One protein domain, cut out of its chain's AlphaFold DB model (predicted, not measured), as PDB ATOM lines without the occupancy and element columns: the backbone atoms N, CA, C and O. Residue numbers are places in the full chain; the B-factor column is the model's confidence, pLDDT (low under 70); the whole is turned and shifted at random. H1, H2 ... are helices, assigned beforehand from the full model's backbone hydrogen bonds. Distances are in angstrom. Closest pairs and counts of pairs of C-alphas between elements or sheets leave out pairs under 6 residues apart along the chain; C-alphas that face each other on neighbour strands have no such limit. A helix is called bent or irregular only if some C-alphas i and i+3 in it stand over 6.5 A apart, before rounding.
ATOM      1  N   GLY A   2     141.786 162.967 136.476       72.00
ATOM      2  CA  GLY A   2     140.911 163.260 137.634       72.00
ATOM      3  C   GLY A   2     139.391 163.259 137.365       72.00
ATOM      4  O   GLY A   2     138.684 162.493 138.016       72.00
ATOM      5  N   PRO A   3     138.873 164.034 136.390       73.19
ATOM      6  CA  PRO A   3     137.432 164.082 136.109       73.19
ATOM      7  C   PRO A   3     136.847 162.752 135.614       73.19
ATOM      8  O   PRO A   3     135.768 162.362 136.045       73.19
ATOM      9  N   GLN A   4     137.583 162.024 134.765       67.50
ATOM     10  CA  GLN A   4     137.173 160.715 134.238       67.50
ATOM     11  C   GLN A   4     137.114 159.647 135.333       67.50
ATOM     12  O   GLN A   4     136.174 158.863 135.369       67.50
ATOM     13  N   ILE A   5     138.080 159.639 136.257       75.62
ATOM     14  CA  ILE A   5     138.073 158.711 137.397       75.62
ATOM     15  C   ILE A   5     136.931 159.060 138.358       75.62
ATOM     16  O   ILE A   5     136.234 158.168 138.837       75.62
ATOM     17  N   TYR A   6     136.695 160.346 138.624       78.75
ATOM     18  CA  TYR A   6     135.608 160.750 139.510       78.75
ATOM     19  C   TYR A   6     134.231 160.399 138.928       78.75
ATOM     20  O   TYR A   6     133.442 159.713 139.578       78.75
ATOM     21  N   GLN A   7     133.951 160.803 137.687       78.19
ATOM     22  CA  GLN A   7     132.665 160.534 137.034       78.19
ATOM     23  C   GLN A   7     132.475 159.055 136.686       78.19
ATOM     24  O   GLN A   7     131.390 158.517 136.873       78.19
ATOM     25  N   GLY A   8     133.514 158.393 136.182       75.38
ATOM     26  CA  GLY A   8     133.425 157.013 135.716       75.38
ATOM     27  C   GLY A   8     133.473 155.976 136.830       75.38
ATOM     28  O   GLY A   8     132.943 154.891 136.642       75.38
ATOM     29  N   ILE A   9     134.102 156.277 137.974       81.44
ATOM     30  CA  ILE A   9     134.359 155.278 139.023       81.44
ATOM     31  C   ILE A   9     133.896 155.766 140.395       81.44
ATOM     32  O   ILE A   9     133.016 155.150 140.983       81.44
ATOM     33  N   LEU A  10     134.461 156.860 140.922       83.44
ATOM     34  CA  LEU A  10     134.259 157.233 142.335       83.44
ATOM     35  C   LEU A  10     132.830 157.683 142.665       83.44
ATOM     36  O   LEU A  10     132.397 157.555 143.804       83.44
ATOM     37  N   SER A  11     132.113 158.235 141.687       85.19
ATOM     38  CA  SER A  11     130.722 158.686 141.843       85.19
ATOM     39  C   SER A  11     129.685 157.599 141.554       85.19
ATOM     40  O   SER A  11     128.490 157.851 141.699       85.19
ATOM     41  N   GLN A  12     130.115 156.409 141.130       86.12
ATOM     42  CA  GLN A  12     129.212 155.326 140.757       86.12
ATOM     43  C   GLN A  12     128.949 154.420 141.968       86.12
ATOM     44  O   GLN A  12     129.871 154.129 142.730       86.12
ATOM     45  N   PRO A  13     127.707 153.947 142.165       84.38
ATOM     46  CA  PRO A  13     127.321 153.203 143.365       84.38
ATOM     47  C   PRO A  13     127.830 151.753 143.368       84.38
ATOM     48  O   PRO A  13     127.782 151.082 144.397       84.38
ATOM     49  N   SER A  14     128.299 151.244 142.226       83.62
ATOM     50  CA  SER A  14     128.814 149.883 142.089       83.62
ATOM     51  C   SER A  14     129.863 149.779 140.980       83.62
ATOM     52  O   SER A  14     129.901 150.602 140.062       83.62
ATOM     53  N   LEU A  15     130.683 148.720 141.027       78.50
ATOM     54  CA  LEU A  15     131.624 148.383 139.949       78.50
ATOM     55  C   LEU A  15     130.901 148.225 138.606       78.50
ATOM     56  O   LEU A  15     131.394 148.682 137.582       78.50
ATOM     57  N   PHE A  16     129.718 147.612 138.616       84.25
ATOM     58  CA  PHE A  16     128.913 147.415 137.418       84.25
ATOM     59  C   PHE A  16     128.514 148.748 136.772       84.25
ATOM     60  O   PHE A  16     128.749 148.954 135.582       84.25
ATOM     61  N   GLU A  17     127.984 149.691 137.552       88.12
ATOM     62  CA  GLU A  17     127.628 151.016 137.032       88.12
ATOM     63  C   GLU A  17     128.850 151.833 136.606       88.12
ATOM     64  O   GLU A  17     128.765 152.592 135.636       88.12
ATOM     65  N   ALA A  18     129.989 151.648 137.276       87.06
ATOM     66  CA  ALA A  18     131.260 152.236 136.869       87.06
ATOM     67  C   ALA A  18     131.693 151.757 135.484       87.06
ATOM     68  O   ALA A  18     131.880 152.562 134.571       87.06
ATOM     69  N   VAL A  19     131.752 150.439 135.300       86.81
ATOM     70  CA  VAL A  19     132.073 149.790 134.026       86.81
ATOM     71  C   VAL A  19     131.135 150.280 132.918       86.81
ATOM     72  O   VAL A  19     131.590 150.728 131.866       86.81
ATOM     73  N   VAL A  20     129.821 150.241 133.163       91.75
ATOM     74  CA  VAL A  20     128.810 150.674 132.189       91.75
ATOM     75  C   VAL A  20     128.990 152.147 131.834       91.75
ATOM     76  O   VAL A  20     128.876 152.510 130.667       91.75
ATOM     77  N   THR A  21     129.291 153.004 132.810       91.81
ATOM     78  CA  THR A  21     129.504 154.438 132.575       91.81
ATOM     79  C   THR A  21     130.737 154.686 131.713       91.81
ATOM     80  O   THR A  21     130.668 155.484 130.779       91.81
ATOM     81  N   VAL A  22     131.850 154.004 131.989       90.81
ATOM     82  CA  VAL A  22     133.083 154.117 131.194       90.81
ATOM     83  C   VAL A  22     132.811 153.719 129.745       90.81
ATOM     84  O   VAL A  22     133.009 154.527 128.840       90.81
ATOM     85  N   ILE A  23     132.246 152.529 129.540       92.69
ATOM     86  CA  ILE A  23     132.019 151.977 128.200       92.69
ATOM     87  C   ILE A  23     130.977 152.785 127.433       92.69
ATOM     88  O   ILE A  23     131.165 153.058 126.255       92.69
ATOM     89  N   SER A  24     129.911 153.242 128.096       94.88
ATOM     90  CA  SER A  24     128.882 154.063 127.448       94.88
ATOM     91  C   SER A  24     129.433 155.380 126.913       94.88
ATOM     92  O   SER A  24     128.959 155.850 125.885       94.88
ATOM     93  N   ASN A  25     130.420 155.977 127.588       92.81
ATOM     94  CA  ASN A  25     131.103 157.170 127.088       92.81
ATOM     95  C   ASN A  25     132.063 156.844 125.939       92.81
ATOM     96  O   ASN A  25     132.193 157.637 125.013       92.81
ATOM     97  N   GLU A  26     132.719 155.688 125.991       91.94
ATOM     98  CA  GLU A  26     133.682 155.256 124.979       91.94
ATOM     99  C   GLU A  26     133.028 154.914 123.633       91.94
ATOM    100  O   GLU A  26     133.567 155.267 122.585       91.94
ATOM    101  N   ILE A  27     131.849 154.284 123.656       94.38
ATOM    102  CA  ILE A  27     131.114 153.859 122.451       94.38
ATOM    103  C   ILE A  27     130.007 154.838 122.026       94.38
ATOM    104  O   ILE A  27     129.181 154.525 121.164       94.38
ATOM    105  N   ALA A  28     129.939 156.010 122.664       94.44
ATOM    106  CA  ALA A  28     128.918 157.008 122.381       94.44
ATOM    107  C   ALA A  28     129.008 157.512 120.934       94.44
ATOM    108  O   ALA A  28     130.085 157.746 120.390       94.44
ATOM    109  N   SER A  29     127.849 157.758 120.329       93.38
ATOM    110  CA  SER A  29     127.741 158.355 118.997       93.38
ATOM    111  C   SER A  29     126.638 159.411 118.967       93.38
ATOM    112  O   SER A  29     125.857 159.539 119.908       93.38
ATOM    113  N   GLN A  30     126.530 160.151 117.861       90.81
ATOM    114  CA  GLN A  30     125.425 161.099 117.669       90.81
ATOM    115  C   GLN A  30     124.053 160.406 117.668       90.81
ATOM    116  O   GLN A  30     123.071 160.995 118.110       90.81
ATOM    117  N   LEU A  31     123.987 159.154 117.198       91.50
ATOM    118  CA  LEU A  31     122.756 158.359 117.170       91.50
ATOM    119  C   LEU A  31     122.392 157.801 118.549       91.50
ATOM    120  O   LEU A  31     121.216 157.682 118.876       91.50
ATOM    121  N   MET A  32     123.402 157.450 119.347       93.69
ATOM    122  CA  MET A  32     123.247 156.868 120.678       93.69
ATOM    123  C   MET A  32     124.171 157.587 121.667       93.69
ATOM    124  O   MET A  32     125.326 157.180 121.835       93.69
ATOM    125  N   PRO A  33     123.678 158.654 122.324       95.94
ATOM    126  CA  PRO A  33     124.422 159.349 123.365       95.94
ATOM    127  C   PRO A  33     124.767 158.426 124.539       95.94
ATOM    128  O   PRO A  33     124.042 157.471 124.834       95.94
ATOM    129  N   ALA A  34     125.834 158.760 125.271       94.81
ATOM    130  CA  ALA A  34     126.322 157.969 126.403       94.81
ATOM    131  C   ALA A  34     125.250 157.709 127.477       94.81
ATOM    132  O   ALA A  34     125.206 156.636 128.068       94.81
ATOM    133  N   THR A  35     124.351 158.667 127.716       94.75
ATOM    134  CA  THR A  35     123.248 158.522 128.678       94.75
ATOM    135  C   THR A  35     122.251 157.453 128.241       94.75
ATOM    136  O   THR A  35     121.915 156.575 129.030       94.75
ATOM    137  N   THR A  36     121.830 157.478 126.975       95.56
ATOM    138  CA  THR A  36     120.933 156.472 126.394       95.56
ATOM    139  C   THR A  36     121.593 155.098 126.366       95.56
ATOM    140  O   THR A  36     120.944 154.103 126.684       95.56
ATOM    141  N   MET A  37     122.888 155.037 126.038       95.62
ATOM    142  CA  MET A  37     123.654 153.792 126.071       95.62
ATOM    143  C   MET A  37     123.734 153.221 127.494       95.62
ATOM    144  O   MET A  37     123.449 152.042 127.699       95.62
ATOM    145  N   LYS A  38     124.015 154.067 128.494       95.06
ATOM    146  CA  LYS A  38     124.032 153.670 129.907       95.06
ATOM    147  C   LYS A  38     122.680 153.112 130.346       95.06
ATOM    148  O   LYS A  38     122.645 152.017 130.896       95.06
ATOM    149  N   SER A  39     121.577 153.810 130.070       95.31
ATOM    150  CA  SER A  39     120.230 153.305 130.381       95.31
ATOM    151  C   SER A  39     119.973 151.947 129.729       95.31
ATOM    152  O   SER A  39     119.507 151.026 130.389       95.31
ATOM    153  N   LEU A  40     120.373 151.782 128.465       95.12
ATOM    154  CA  LEU A  40     120.206 150.525 127.743       95.12
ATOM    155  C   LEU A  40     120.942 149.357 128.420       95.12
ATOM    156  O   LEU A  40     120.373 148.274 128.538       95.12
ATOM    157  N   PHE A  41     122.177 149.573 128.887       95.44
ATOM    158  CA  PHE A  41     122.920 148.576 129.660       95.44
ATOM    159  C   PHE A  41     122.207 148.211 130.965       95.44
ATOM    160  O   PHE A  41     122.039 147.025 131.249       95.44
ATOM    161  N   LEU A  42     121.782 149.212 131.741       93.25
ATOM    162  CA  LEU A  42     121.145 148.999 133.044       93.25
ATOM    163  C   LEU A  42     119.790 148.281 132.926       93.25
ATOM    164  O   LEU A  42     119.474 147.445 133.767       93.25
ATOM    165  N   ASP A  43     119.025 148.545 131.864       94.12
ATOM    166  CA  ASP A  43     117.696 147.954 131.650       94.12
ATOM    167  C   ASP A  43     117.742 146.504 131.125       94.12
ATOM    168  O   ASP A  43     116.786 145.728 131.271       94.12
ATOM    169  N   LEU A  44     118.817 146.136 130.421       95.06
ATOM    170  CA  LEU A  44     118.909 144.856 129.709       95.06
ATOM    171  C   LEU A  44     119.787 143.823 130.396       95.06
ATOM    172  O   LEU A  44     119.500 142.629 130.258       95.06
ATOM    173  N   LEU A  45     120.846 144.254 131.079       93.31
ATOM    174  CA  LEU A  45     121.749 143.333 131.749       93.31
ATOM    175  C   LEU A  45     121.124 142.803 133.038       93.31
ATOM    176  O   LEU A  45     120.508 143.516 133.823       93.31
ATOM    177  N   THR A  46     121.278 141.502 133.231       91.94
ATOM    178  CA  THR A  46     120.692 140.746 134.337       91.94
ATOM    179  C   THR A  46     121.715 140.512 135.452       91.94
ATOM    180  O   THR A  46     122.922 140.638 135.225       91.94
ATOM    181  N   PRO A  47     121.286 140.079 136.651       91.25
ATOM    182  CA  PRO A  47     122.212 139.643 137.693       91.25
ATOM    183  C   PRO A  47     123.166 138.528 137.234       91.25
ATOM    184  O   PRO A  47     124.326 138.521 137.637       91.25
ATOM    185  N   GLN A  48     122.718 137.614 136.361       90.31
ATOM    186  CA  GLN A  48     123.601 136.592 135.788       90.31
ATOM    187  C   GLN A  48     124.679 137.204 134.885       90.31
ATOM    188  O   GLN A  48     125.833 136.782 134.944       90.31
ATOM    189  N   ASP A  49     124.331 138.221 134.089       92.69
ATOM    190  CA  ASP A  49     125.320 138.945 133.284       92.69
ATOM    191  C   ASP A  49     126.324 139.655 134.189       92.69
ATOM    192  O   ASP A  49     127.520 139.617 133.916       92.69
ATOM    193  N   ASN A  50     125.867 140.228 135.305       90.56
ATOM    194  CA  ASN A  50     126.746 140.856 136.284       90.56
ATOM    195  C   ASN A  50     127.786 139.865 136.838       90.56
ATOM    196  O   ASN A  50     128.971 140.186 136.893       90.56
ATOM    197  N   VAL A  51     127.383 138.634 137.172       92.19
ATOM    198  CA  VAL A  51     128.327 137.576 137.585       92.19
ATOM    199  C   VAL A  51     129.327 137.258 136.471       92.19
ATOM    200  O   VAL A  51     130.523 137.133 136.738       92.19
ATOM    201  N   ALA A  52     128.864 137.155 135.222       93.81
ATOM    202  CA  ALA A  52     129.743 136.892 134.087       93.81
ATOM    203  C   ALA A  52     130.767 138.019 133.875       93.81
ATOM    204  O   ALA A  52     131.949 137.741 133.706       93.81
ATOM    205  N   ILE A  53     130.335 139.276 133.987       92.31
ATOM    206  CA  ILE A  53     131.185 140.471 133.889       92.31
ATOM    207  C   ILE A  53     132.274 140.454 134.962       92.31
ATOM    208  O   ILE A  53     133.434 140.708 134.654       92.31
ATOM    209  N   HIS A  54     131.937 140.106 136.207       91.31
ATOM    210  CA  HIS A  54     132.933 139.992 137.276       91.31
ATOM    211  C   HIS A  54     133.976 138.914 136.962       91.31
ATOM    212  O   HIS A  54     135.171 139.153 137.124       91.31
ATOM    213  N   LYS A  55     133.540 137.749 136.464       93.19
ATOM    214  CA  LYS A  55     134.459 136.689 136.029       93.19
ATOM    215  C   LYS A  55     135.349 137.145 134.867       93.19
ATOM    216  O   LYS A  55     136.537 136.847 134.880       93.19
ATOM    217  N   ASP A  56     134.815 137.891 133.899       94.69
ATOM    218  CA  ASP A  56     135.585 138.413 132.760       94.69
ATOM    219  C   ASP A  56     136.642 139.442 133.210       94.69
ATOM    220  O   ASP A  56     137.783 139.400 132.749       94.69
ATOM    221  N   VAL A  57     136.311 140.326 134.165       92.00
ATOM    222  CA  VAL A  57     137.290 141.250 134.774       92.00
ATOM    223  C   VAL A  57     138.402 140.471 135.469       92.00
ATOM    224  O   VAL A  57     139.576 140.789 135.289       92.00
ATOM    225  N   LEU A  58     138.055 139.446 136.251       91.00
ATOM    226  CA  LEU A  58     139.043 138.610 136.932       91.00
ATOM    227  C   LEU A  58     139.947 137.890 135.929       91.00
ATOM    228  O   LEU A  58     141.165 137.938 136.083       91.00
ATOM    229  N   ALA A  59     139.380 137.314 134.868       91.75
ATOM    230  CA  ALA A  59     140.148 136.693 133.794       91.75
ATOM    231  C   ALA A  59     141.114 137.694 133.135       91.75
ATOM    232  O   ALA A  59     142.278 137.372 132.910       91.75
ATOM    233  N   ALA A  60     140.673 138.933 132.894       91.00
ATOM    234  CA  ALA A  60     141.520 139.988 132.343       91.00
ATOM    235  C   ALA A  60     142.664 140.409 133.276       91.00
ATOM    236  O   ALA A  60     143.727 140.777 132.783       91.00
ATOM    237  N   VAL A  61     142.476 140.365 134.597       89.75
ATOM    238  CA  VAL A  61     143.534 140.681 135.573       89.75
ATOM    239  C   VAL A  61     144.508 139.520 135.726       89.75
ATOM    240  O   VAL A  61     145.714 139.732 135.725       89.75
ATOM    241  N   ILE A  62     143.995 138.299 135.855       87.56
ATOM    242  CA  ILE A  62     144.813 137.119 136.144       87.56
ATOM    243  C   ILE A  62     145.624 136.705 134.915       87.56
ATOM    244  O   ILE A  62     146.807 136.403 135.026       87.56
ATOM    245  N   ARG A  63     145.000 136.722 133.733       87.69
ATOM    246  CA  ARG A  63     145.588 136.206 132.489       87.69
ATOM    247  C   ARG A  63     146.203 137.310 131.628       87.69
ATOM    248  O   ARG A  63     146.585 137.069 130.489       87.69
ATOM    249  N   SER A  64     146.302 138.550 132.099       85.75
ATOM    250  CA  SER A  64     147.028 139.592 131.364       85.75
ATOM    251  C   SER A  64     148.299 139.983 132.103       85.75
ATOM    252  O   SER A  64     148.212 140.589 133.170       85.75
ATOM    253  N   PRO A  65     149.492 139.765 131.520       78.94
ATOM    254  CA  PRO A  65     150.739 140.163 132.174       78.94
ATOM    255  C   PRO A  65     150.818 141.686 132.385       78.94
ATOM    256  O   PRO A  65     151.459 142.165 133.326       78.94
ATOM    257  N   SER A  66     150.135 142.456 131.530       81.12
ATOM    258  CA  SER A  66     150.158 143.923 131.508       81.12
ATOM    259  C   SER A  66     149.091 144.581 132.387       81.12
ATOM    260  O   SER A  66     149.137 145.796 132.576       81.12
ATOM    261  N   VAL A  67     148.131 143.826 132.928       85.81
ATOM    262  CA  VAL A  67     147.048 144.371 133.757       85.81
ATOM    263  C   VAL A  67     147.246 143.901 135.188       85.81
ATOM    264  O   VAL A  67     147.190 142.717 135.476       85.81
ATOM    265  N   LYS A  68     147.487 144.841 136.103       84.38
ATOM    266  CA  LYS A  68     147.790 144.515 137.507       84.38
ATOM    267  C   LYS A  68     146.597 144.663 138.446       84.38
ATOM    268  O   LYS A  68     146.655 144.203 139.578       84.38
ATOM    269  N   THR A  69     145.525 145.331 138.012       88.31
ATOM    270  CA  THR A  69     144.361 145.609 138.862       88.31
ATOM    271  C   THR A  69     143.055 145.522 138.078       88.31
ATOM    272  O   THR A  69     143.015 145.833 136.885       88.31
ATOM    273  N   ALA A  70     141.966 145.181 138.772       86.50
ATOM    274  CA  ALA A  70     140.610 145.202 138.213       86.50
ATOM    275  C   ALA A  70     140.205 146.596 137.709       86.50
ATOM    276  O   ALA A  70     139.461 146.718 136.737       86.50
ATOM    277  N   LEU A  71     140.739 147.650 138.333       86.19
ATOM    278  CA  LEU A  71     140.525 149.029 137.913       86.19
ATOM    279  C   LEU A  71     141.130 149.294 136.531       86.19
ATOM    280  O   LEU A  71     140.461 149.823 135.649       86.19
ATOM    281  N   THR A  72     142.386 148.891 136.328       87.56
ATOM    282  CA  THR A  72     143.069 149.009 135.033       87.56
ATOM    283  C   THR A  72     142.362 148.180 133.963       87.56
ATOM    284  O   THR A  72     142.193 148.663 132.846       87.56
ATOM    285  N   ALA A  73     141.902 146.971 134.311       88.94
ATOM    286  CA  ALA A  73     141.117 146.129 133.411       88.94
ATOM    287  C   ALA A  73     139.830 146.843 132.962       88.94
ATOM    288  O   ALA A  73     139.569 146.986 131.773       88.94
ATOM    289  N   THR A  74     139.077 147.362 133.932       86.69
ATOM    290  CA  THR A  74     137.806 148.063 133.715       86.69
ATOM    291  C   THR A  74     137.965 149.312 132.855       86.69
ATOM    292  O   THR A  74     137.101 149.602 132.037       86.69
ATOM    293  N   LEU A  75     139.050 150.064 133.040       85.94
ATOM    294  CA  LEU A  75     139.246 151.333 132.346       85.94
ATOM    295  C   LEU A  75     139.793 151.189 130.929       85.94
ATOM    296  O   LEU A  75     139.457 152.009 130.084       85.94
ATOM    297  N   PHE A  76     140.665 150.210 130.681       87.88
ATOM    298  CA  PHE A  76     141.512 150.233 129.484       87.88
ATOM    299  C   PHE A  76     141.539 148.923 128.702       87.88
ATOM    300  O   PHE A  76     142.128 148.869 127.623       87.88
ATOM    301  N   GLN A  77     140.964 147.843 129.232       90.75
ATOM    302  CA  GLN A  77     141.041 146.554 128.563       90.75
ATOM    303  C   GLN A  77     139.896 146.417 127.556       90.75
ATOM    304  O   GLN A  77     138.779 146.017 127.877       90.75
ATOM    305  N   THR A  78     140.215 146.716 126.300       93.25
ATOM    306  CA  THR A  78     139.270 146.717 125.175       93.25
ATOM    307  C   THR A  78     138.627 145.355 124.907       93.25
ATOM    308  O   THR A  78     137.510 145.284 124.395       93.25
ATOM    309  N   GLY A  79     139.280 144.250 125.284       95.06
ATOM    310  CA  GLY A  79     138.680 142.915 125.215       95.06
ATOM    311  C   GLY A  79     137.509 142.728 126.173       95.06
ATOM    312  O   GLY A  79     136.470 142.201 125.793       95.06
ATOM    313  N   PHE A  80     137.633 143.223 127.393       95.19
ATOM    314  CA  PHE A  80     136.593 143.213 128.401       95.19
ATOM    315  C   PHE A  80     135.444 144.133 127.983       95.19
ATOM    316  O   PHE A  80     134.280 143.737 128.047       95.19
ATOM    317  N   HIS A  81     135.759 145.321 127.458       95.50
ATOM    318  CA  HIS A  81     134.756 146.230 126.895       95.50
ATOM    319  C   HIS A  81     133.978 145.587 125.744       95.50
ATOM    320  O   HIS A  81     132.748 145.663 125.703       95.50
ATOM    321  N   THR A  82     134.687 144.885 124.856       97.12
ATOM    322  CA  THR A  82     134.108 144.100 123.759       97.12
ATOM    323  C   THR A  82     133.141 143.042 124.290       97.12
ATOM    324  O   THR A  82     132.011 142.960 123.811       97.12
ATOM    325  N   LEU A  83     133.544 142.266 125.303       97.19
ATOM    326  CA  LEU A  83     132.697 141.235 125.912       97.19
ATOM    327  C   LEU A  83     131.433 141.831 126.537       97.19
ATOM    328  O   LEU A  83     130.345 141.300 126.316       97.19
ATOM    329  N   LEU A  84     131.539 142.952 127.258       96.19
ATOM    330  CA  LEU A  84     130.366 143.610 127.834       96.19
ATOM    331  C   LEU A  84     129.382 144.071 126.752       96.19
ATOM    332  O   LEU A  84     128.178 143.818 126.854       96.19
ATOM    333  N   CYS A  85     129.887 144.730 125.709       97.06
ATOM    334  CA  CYS A  85     129.059 145.202 124.604       97.06
ATOM    335  C   CYS A  85     128.408 144.037 123.851       97.06
ATOM    336  O   CYS A  85     127.224 144.107 123.519       97.06
ATOM    337  N   TYR A  86     129.145 142.942 123.644       97.94
ATOM    338  CA  TYR A  86     128.593 141.710 123.092       97.94
ATOM    339  C   TYR A  86     127.472 141.154 123.980       97.94
ATOM    340  O   TYR A  86     126.415 140.819 123.454       97.94
ATOM    341  N   ARG A  87     127.635 141.099 125.311       97.62
ATOM    342  CA  ARG A  87     126.587 140.603 126.224       97.62
ATOM    343  C   ARG A  87     125.307 141.434 126.105       97.62
ATOM    344  O   ARG A  87     124.217 140.864 126.035       97.62
ATOM    345  N   LEU A  88     125.421 142.760 125.988       97.19
ATOM    346  CA  LEU A  88     124.275 143.629 125.695       97.19
ATOM    347  C   LEU A  88     123.654 143.314 124.324       97.19
ATOM    348  O   LEU A  88     122.438 143.133 124.227       97.19
ATOM    349  N   GLY A  89     124.476 143.210 123.276       97.94
ATOM    350  CA  GLY A  89     124.047 142.828 121.927       97.94
ATOM    351  C   GLY A  89     123.310 141.485 121.902       97.94
ATOM    352  O   GLY A  89     122.253 141.366 121.287       97.94
ATOM    353  N   HIS A  90     123.803 140.502 122.653       98.19
ATOM    354  CA  HIS A  90     123.188 139.190 122.813       98.19
ATOM    355  C   HIS A  90     121.821 139.284 123.498       98.19
ATOM    356  O   HIS A  90     120.846 138.693 123.034       98.19
ATOM    357  N   ARG A  91     121.684 140.089 124.561       97.31
ATOM    358  CA  ARG A  91     120.380 140.327 125.209       97.31
ATOM    359  C   ARG A  91     119.387 141.020 124.278       97.31
ATOM    360  O   ARG A  91     118.215 140.640 124.257       97.31
ATOM    361  N   LEU A  92     119.838 141.998 123.493       97.69
ATOM    362  CA  LEU A  92     119.019 142.648 122.465       97.69
ATOM    363  C   LEU A  92     118.532 141.636 121.427       97.69
ATOM    364  O   LEU A  92     117.344 141.620 121.106       97.69
ATOM    365  N   TRP A  93     119.430 140.765 120.963       98.25
ATOM    366  CA  TRP A  93     119.118 139.694 120.023       98.25
ATOM    367  C   TRP A  93     118.047 138.746 120.573       98.25
ATOM    368  O   TRP A  93     117.025 138.530 119.927       98.25
ATOM    369  N   LEU A  94     118.229 138.252 121.802       97.06
ATOM    370  CA  LEU A  94     117.280 137.345 122.458       97.06
ATOM    371  C   LEU A  94     115.900 137.977 122.702       97.06
ATOM    372  O   LEU A  94     114.901 137.264 122.721       97.06
ATOM    373  N   ARG A  95     115.819 139.304 122.864       96.88
ATOM    374  CA  ARG A  95     114.546 140.042 122.980       96.88
ATOM    375  C   ARG A  95     113.956 140.458 121.622       96.88
ATOM    376  O   ARG A  95     113.037 141.271 121.588       96.88
ATOM    377  N   GLY A  96     114.493 139.960 120.506       97.12
ATOM    378  CA  GLY A  96     114.011 140.262 119.155       97.12
ATOM    379  C   GLY A  96     114.358 141.666 118.646       97.12
ATOM    380  O   GLY A  96     113.894 142.066 117.582       97.12
ATOM    381  N   ARG A  97     115.198 142.431 119.358       97.00
ATOM    382  CA  ARG A  97     115.641 143.782 118.961       97.00
ATOM    383  C   ARG A  97     116.867 143.699 118.044       97.00
ATOM    384  O   ARG A  97     117.910 144.287 118.329       97.00
ATOM    385  N   THR A  98     116.747 142.959 116.944       97.31
ATOM    386  CA  THR A  98     117.866 142.592 116.052       97.31
ATOM    387  C   THR A  98     118.572 143.796 115.430       97.31
ATOM    388  O   THR A  98     119.797 143.810 115.378       97.31
ATOM    389  N   GLY A  99     117.841 144.846 115.041       97.06
ATOM    390  CA  GLY A  99     118.447 146.073 114.507       97.06
ATOM    391  C   GLY A  99     119.406 146.748 115.494       97.06
ATOM    392  O   GLY A  99     120.495 147.167 115.112       97.06
ATOM    393  N   LEU A 100     119.051 146.778 116.785       96.19
ATOM    394  CA  LEU A 100     119.941 147.294 117.830       96.19
ATOM    395  C   LEU A 100     121.084 146.328 118.144       96.19
ATOM    396  O   LEU A 100     122.181 146.775 118.451       96.19
ATOM    397  N   ALA A 101     120.851 145.020 118.055       97.88
ATOM    398  CA  ALA A 101     121.915 144.036 118.217       97.88
ATOM    399  C   ALA A 101     122.996 144.189 117.126       97.88
ATOM    400  O   ALA A 101     124.182 144.209 117.447       97.88
ATOM    401  N   TYR A 102     122.595 144.387 115.864       98.00
ATOM    402  CA  TYR A 102     123.515 144.686 114.761       98.00
ATOM    403  C   TYR A 102     124.197 146.043 114.908       98.00
ATOM    404  O   TYR A 102     125.390 146.155 114.633       98.00
ATOM    405  N   PHE A 103     123.474 147.062 115.380       96.81
ATOM    406  CA  PHE A 103     124.084 148.344 115.725       96.81
ATOM    407  C   PHE A 103     125.208 148.149 116.751       96.81
ATOM    408  O   PHE A 103     126.329 148.575 116.499       96.81
ATOM    409  N   MET A 104     124.949 147.418 117.842       96.81
ATOM    410  CA  MET A 104     125.966 147.119 118.856       96.81
ATOM    411  C   MET A 104     127.156 146.346 118.279       96.81
ATOM    412  O   MET A 104     128.294 146.709 118.559       96.81
ATOM    413  N   GLN A 105     126.922 145.320 117.453       97.62
ATOM    414  CA  GLN A 105     127.994 144.585 116.768       97.62
ATOM    415  C   GLN A 105     128.858 145.523 115.911       97.62
ATOM    416  O   GLN A 105     130.083 145.489 115.998       97.62
ATOM    417  N   SER A 106     128.230 146.400 115.123       97.19
ATOM    418  CA  SER A 106     128.933 147.367 114.276       97.19
ATOM    419  C   SER A 106     129.727 148.386 115.100       97.19
ATOM    420  O   SER A 106     130.883 148.658 114.779       97.19
ATOM    421  N   THR A 107     129.158 148.893 116.199       95.75
ATOM    422  CA  THR A 107     129.855 149.785 117.135       95.75
ATOM    423  C   THR A 107     131.082 149.104 117.743       95.75
ATOM    424  O   THR A 107     132.163 149.688 117.751       95.75
ATOM    425  N   VAL A 108     130.955 147.852 118.194       95.69
ATOM    426  CA  VAL A 108     132.082 147.071 118.734       95.69
ATOM    427  C   VAL A 108     133.162 146.858 117.678       95.69
ATOM    428  O   VAL A 108     134.344 147.066 117.960       95.69
ATOM    429  N   SER A 109     132.773 146.522 116.447       96.19
ATOM    430  CA  SER A 109     133.717 146.359 115.343       96.19
ATOM    431  C   SER A 109     134.470 147.652 115.034       96.19
ATOM    432  O   SER A 109     135.674 147.594 114.791       96.19
ATOM    433  N   ALA A 110     133.800 148.805 115.070       95.06
ATOM    434  CA  ALA A 110     134.415 150.097 114.782       95.06
ATOM    435  C   ALA A 110     135.366 150.573 115.896       95.06
ATOM    436  O   ALA A 110     136.445 151.078 115.597       95.06
ATOM    437  N   HIS A 111     134.988 150.400 117.167       94.56
ATOM    438  CA  HIS A 111     135.773 150.897 118.305       94.56
ATOM    439  C   HIS A 111     136.882 149.932 118.742       94.56
ATOM    440  O   HIS A 111     137.980 150.367 119.084       94.56
ATOM    441  N   PHE A 112     136.621 148.623 118.718       95.25
ATOM    442  CA  PHE A 112     137.504 147.619 119.324       95.25
ATOM    443  C   PHE A 112     138.115 146.639 118.319       95.25
ATOM    444  O   PHE A 112     138.919 145.788 118.706       95.25
ATOM    445  N   SER A 113     137.777 146.767 117.030       96.00
ATOM    446  CA  SER A 113     138.248 145.875 115.960       96.00
ATOM    447  C   SER A 113     137.909 144.399 116.199       96.00
ATOM    448  O   SER A 113     138.682 143.526 115.808       96.00
TER     449      SER A 113
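AT A GLANCE: This is residues 2 to 113 of the 261 residues of the protein "Serine O-acetyltransferase" of Grammatophora oceanica (UniProt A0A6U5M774). Three long helices, H4, H6 and H7, lie side by side in a row with H6 in the middle, neighbours running opposite ways, and the shorter helices H2, H3 and H5 lie over one side of this row, H2 and H5 nearly at right angles to H6. H1 lies outermost on that side, packed on H2, far from the row. The printed part has 112 residues with seven named helices, H1 to H7 in order along the chain, and no named strand; its class is all helix. It is compact, with a radius of gyration of the C-alphas of 13.4 A, and spans 38 by 29 by 28 A.

IN THESE COORDINATES: H1 is residues 2 to 10, with C-alpha 2 at (140.911, 163.260, 137.634); it is neither bent nor irregular, but only just: C-alphas 7 and 10 are 6.4 A apart. H2 is residues 15 to 26, 16.6 A long, and H3 is residues 34 to 44, 15.4 A long. H4, residues 47 to 62, is 22.8 A long and begins with C-alpha 47 at (122.212, 139.643, 137.693). H5 is residues 70 to 76. H6, residues 78 to 94, is 24.1 A long. H7, residues 98 to 112, is 20.5 A long and ends with C-alpha 112 at (137.504, 147.619, 119.324).

HOW THE PARTS SIT: H6 is the hub, touching four helices. H6 and H7 form a helical hairpin at a shallow tilt of 7 degrees, opposite ways, with closest C-alphas Gly 89 and Ala 101 at 4.4 A. H6 touches H4 with its residues 80 to 87 alone, at a shallow tilt of 21 degrees, opposite ways; the closest C-alphas, of Asp 56 and Phe 80, are 6.6 A apart. H6 touches H3 with its residues 88 to 92 alone, at a steep tilt of 58 degrees; the closest C-alphas, of Phe 41 and Leu 88, are 6.5 A apart. H5 and H6 only just touch, and only at the corner, with 3 pairs of C-alphas within 8 A, the closest those of Thr 74 and Phe 80 at 7.3 A. The helix packing is part aligned, part crossed: some touching helices run nearly along each other, others at steeper angles. H2 forms helical hairpins with H1, at a steep tilt of 44 degrees, and with H3, at 43 degrees; the C-alphas of Ile 9 and Ala 18 and those of Ser 24 and Ala 34 are the closest, each pair 4.8 A apart. H1 and H7 are apart. In H1 to H7 every O i to N i+4 pair is within hydrogen-bond range.

THE WHOLE: The C-alphas of Gly 2 and Gly 96 are the farthest apart, at 39.9 A. The printed part has no cut, and no link is long. Mean pLDDT of the printed part is 91.2, and residue 4 alone is under 70.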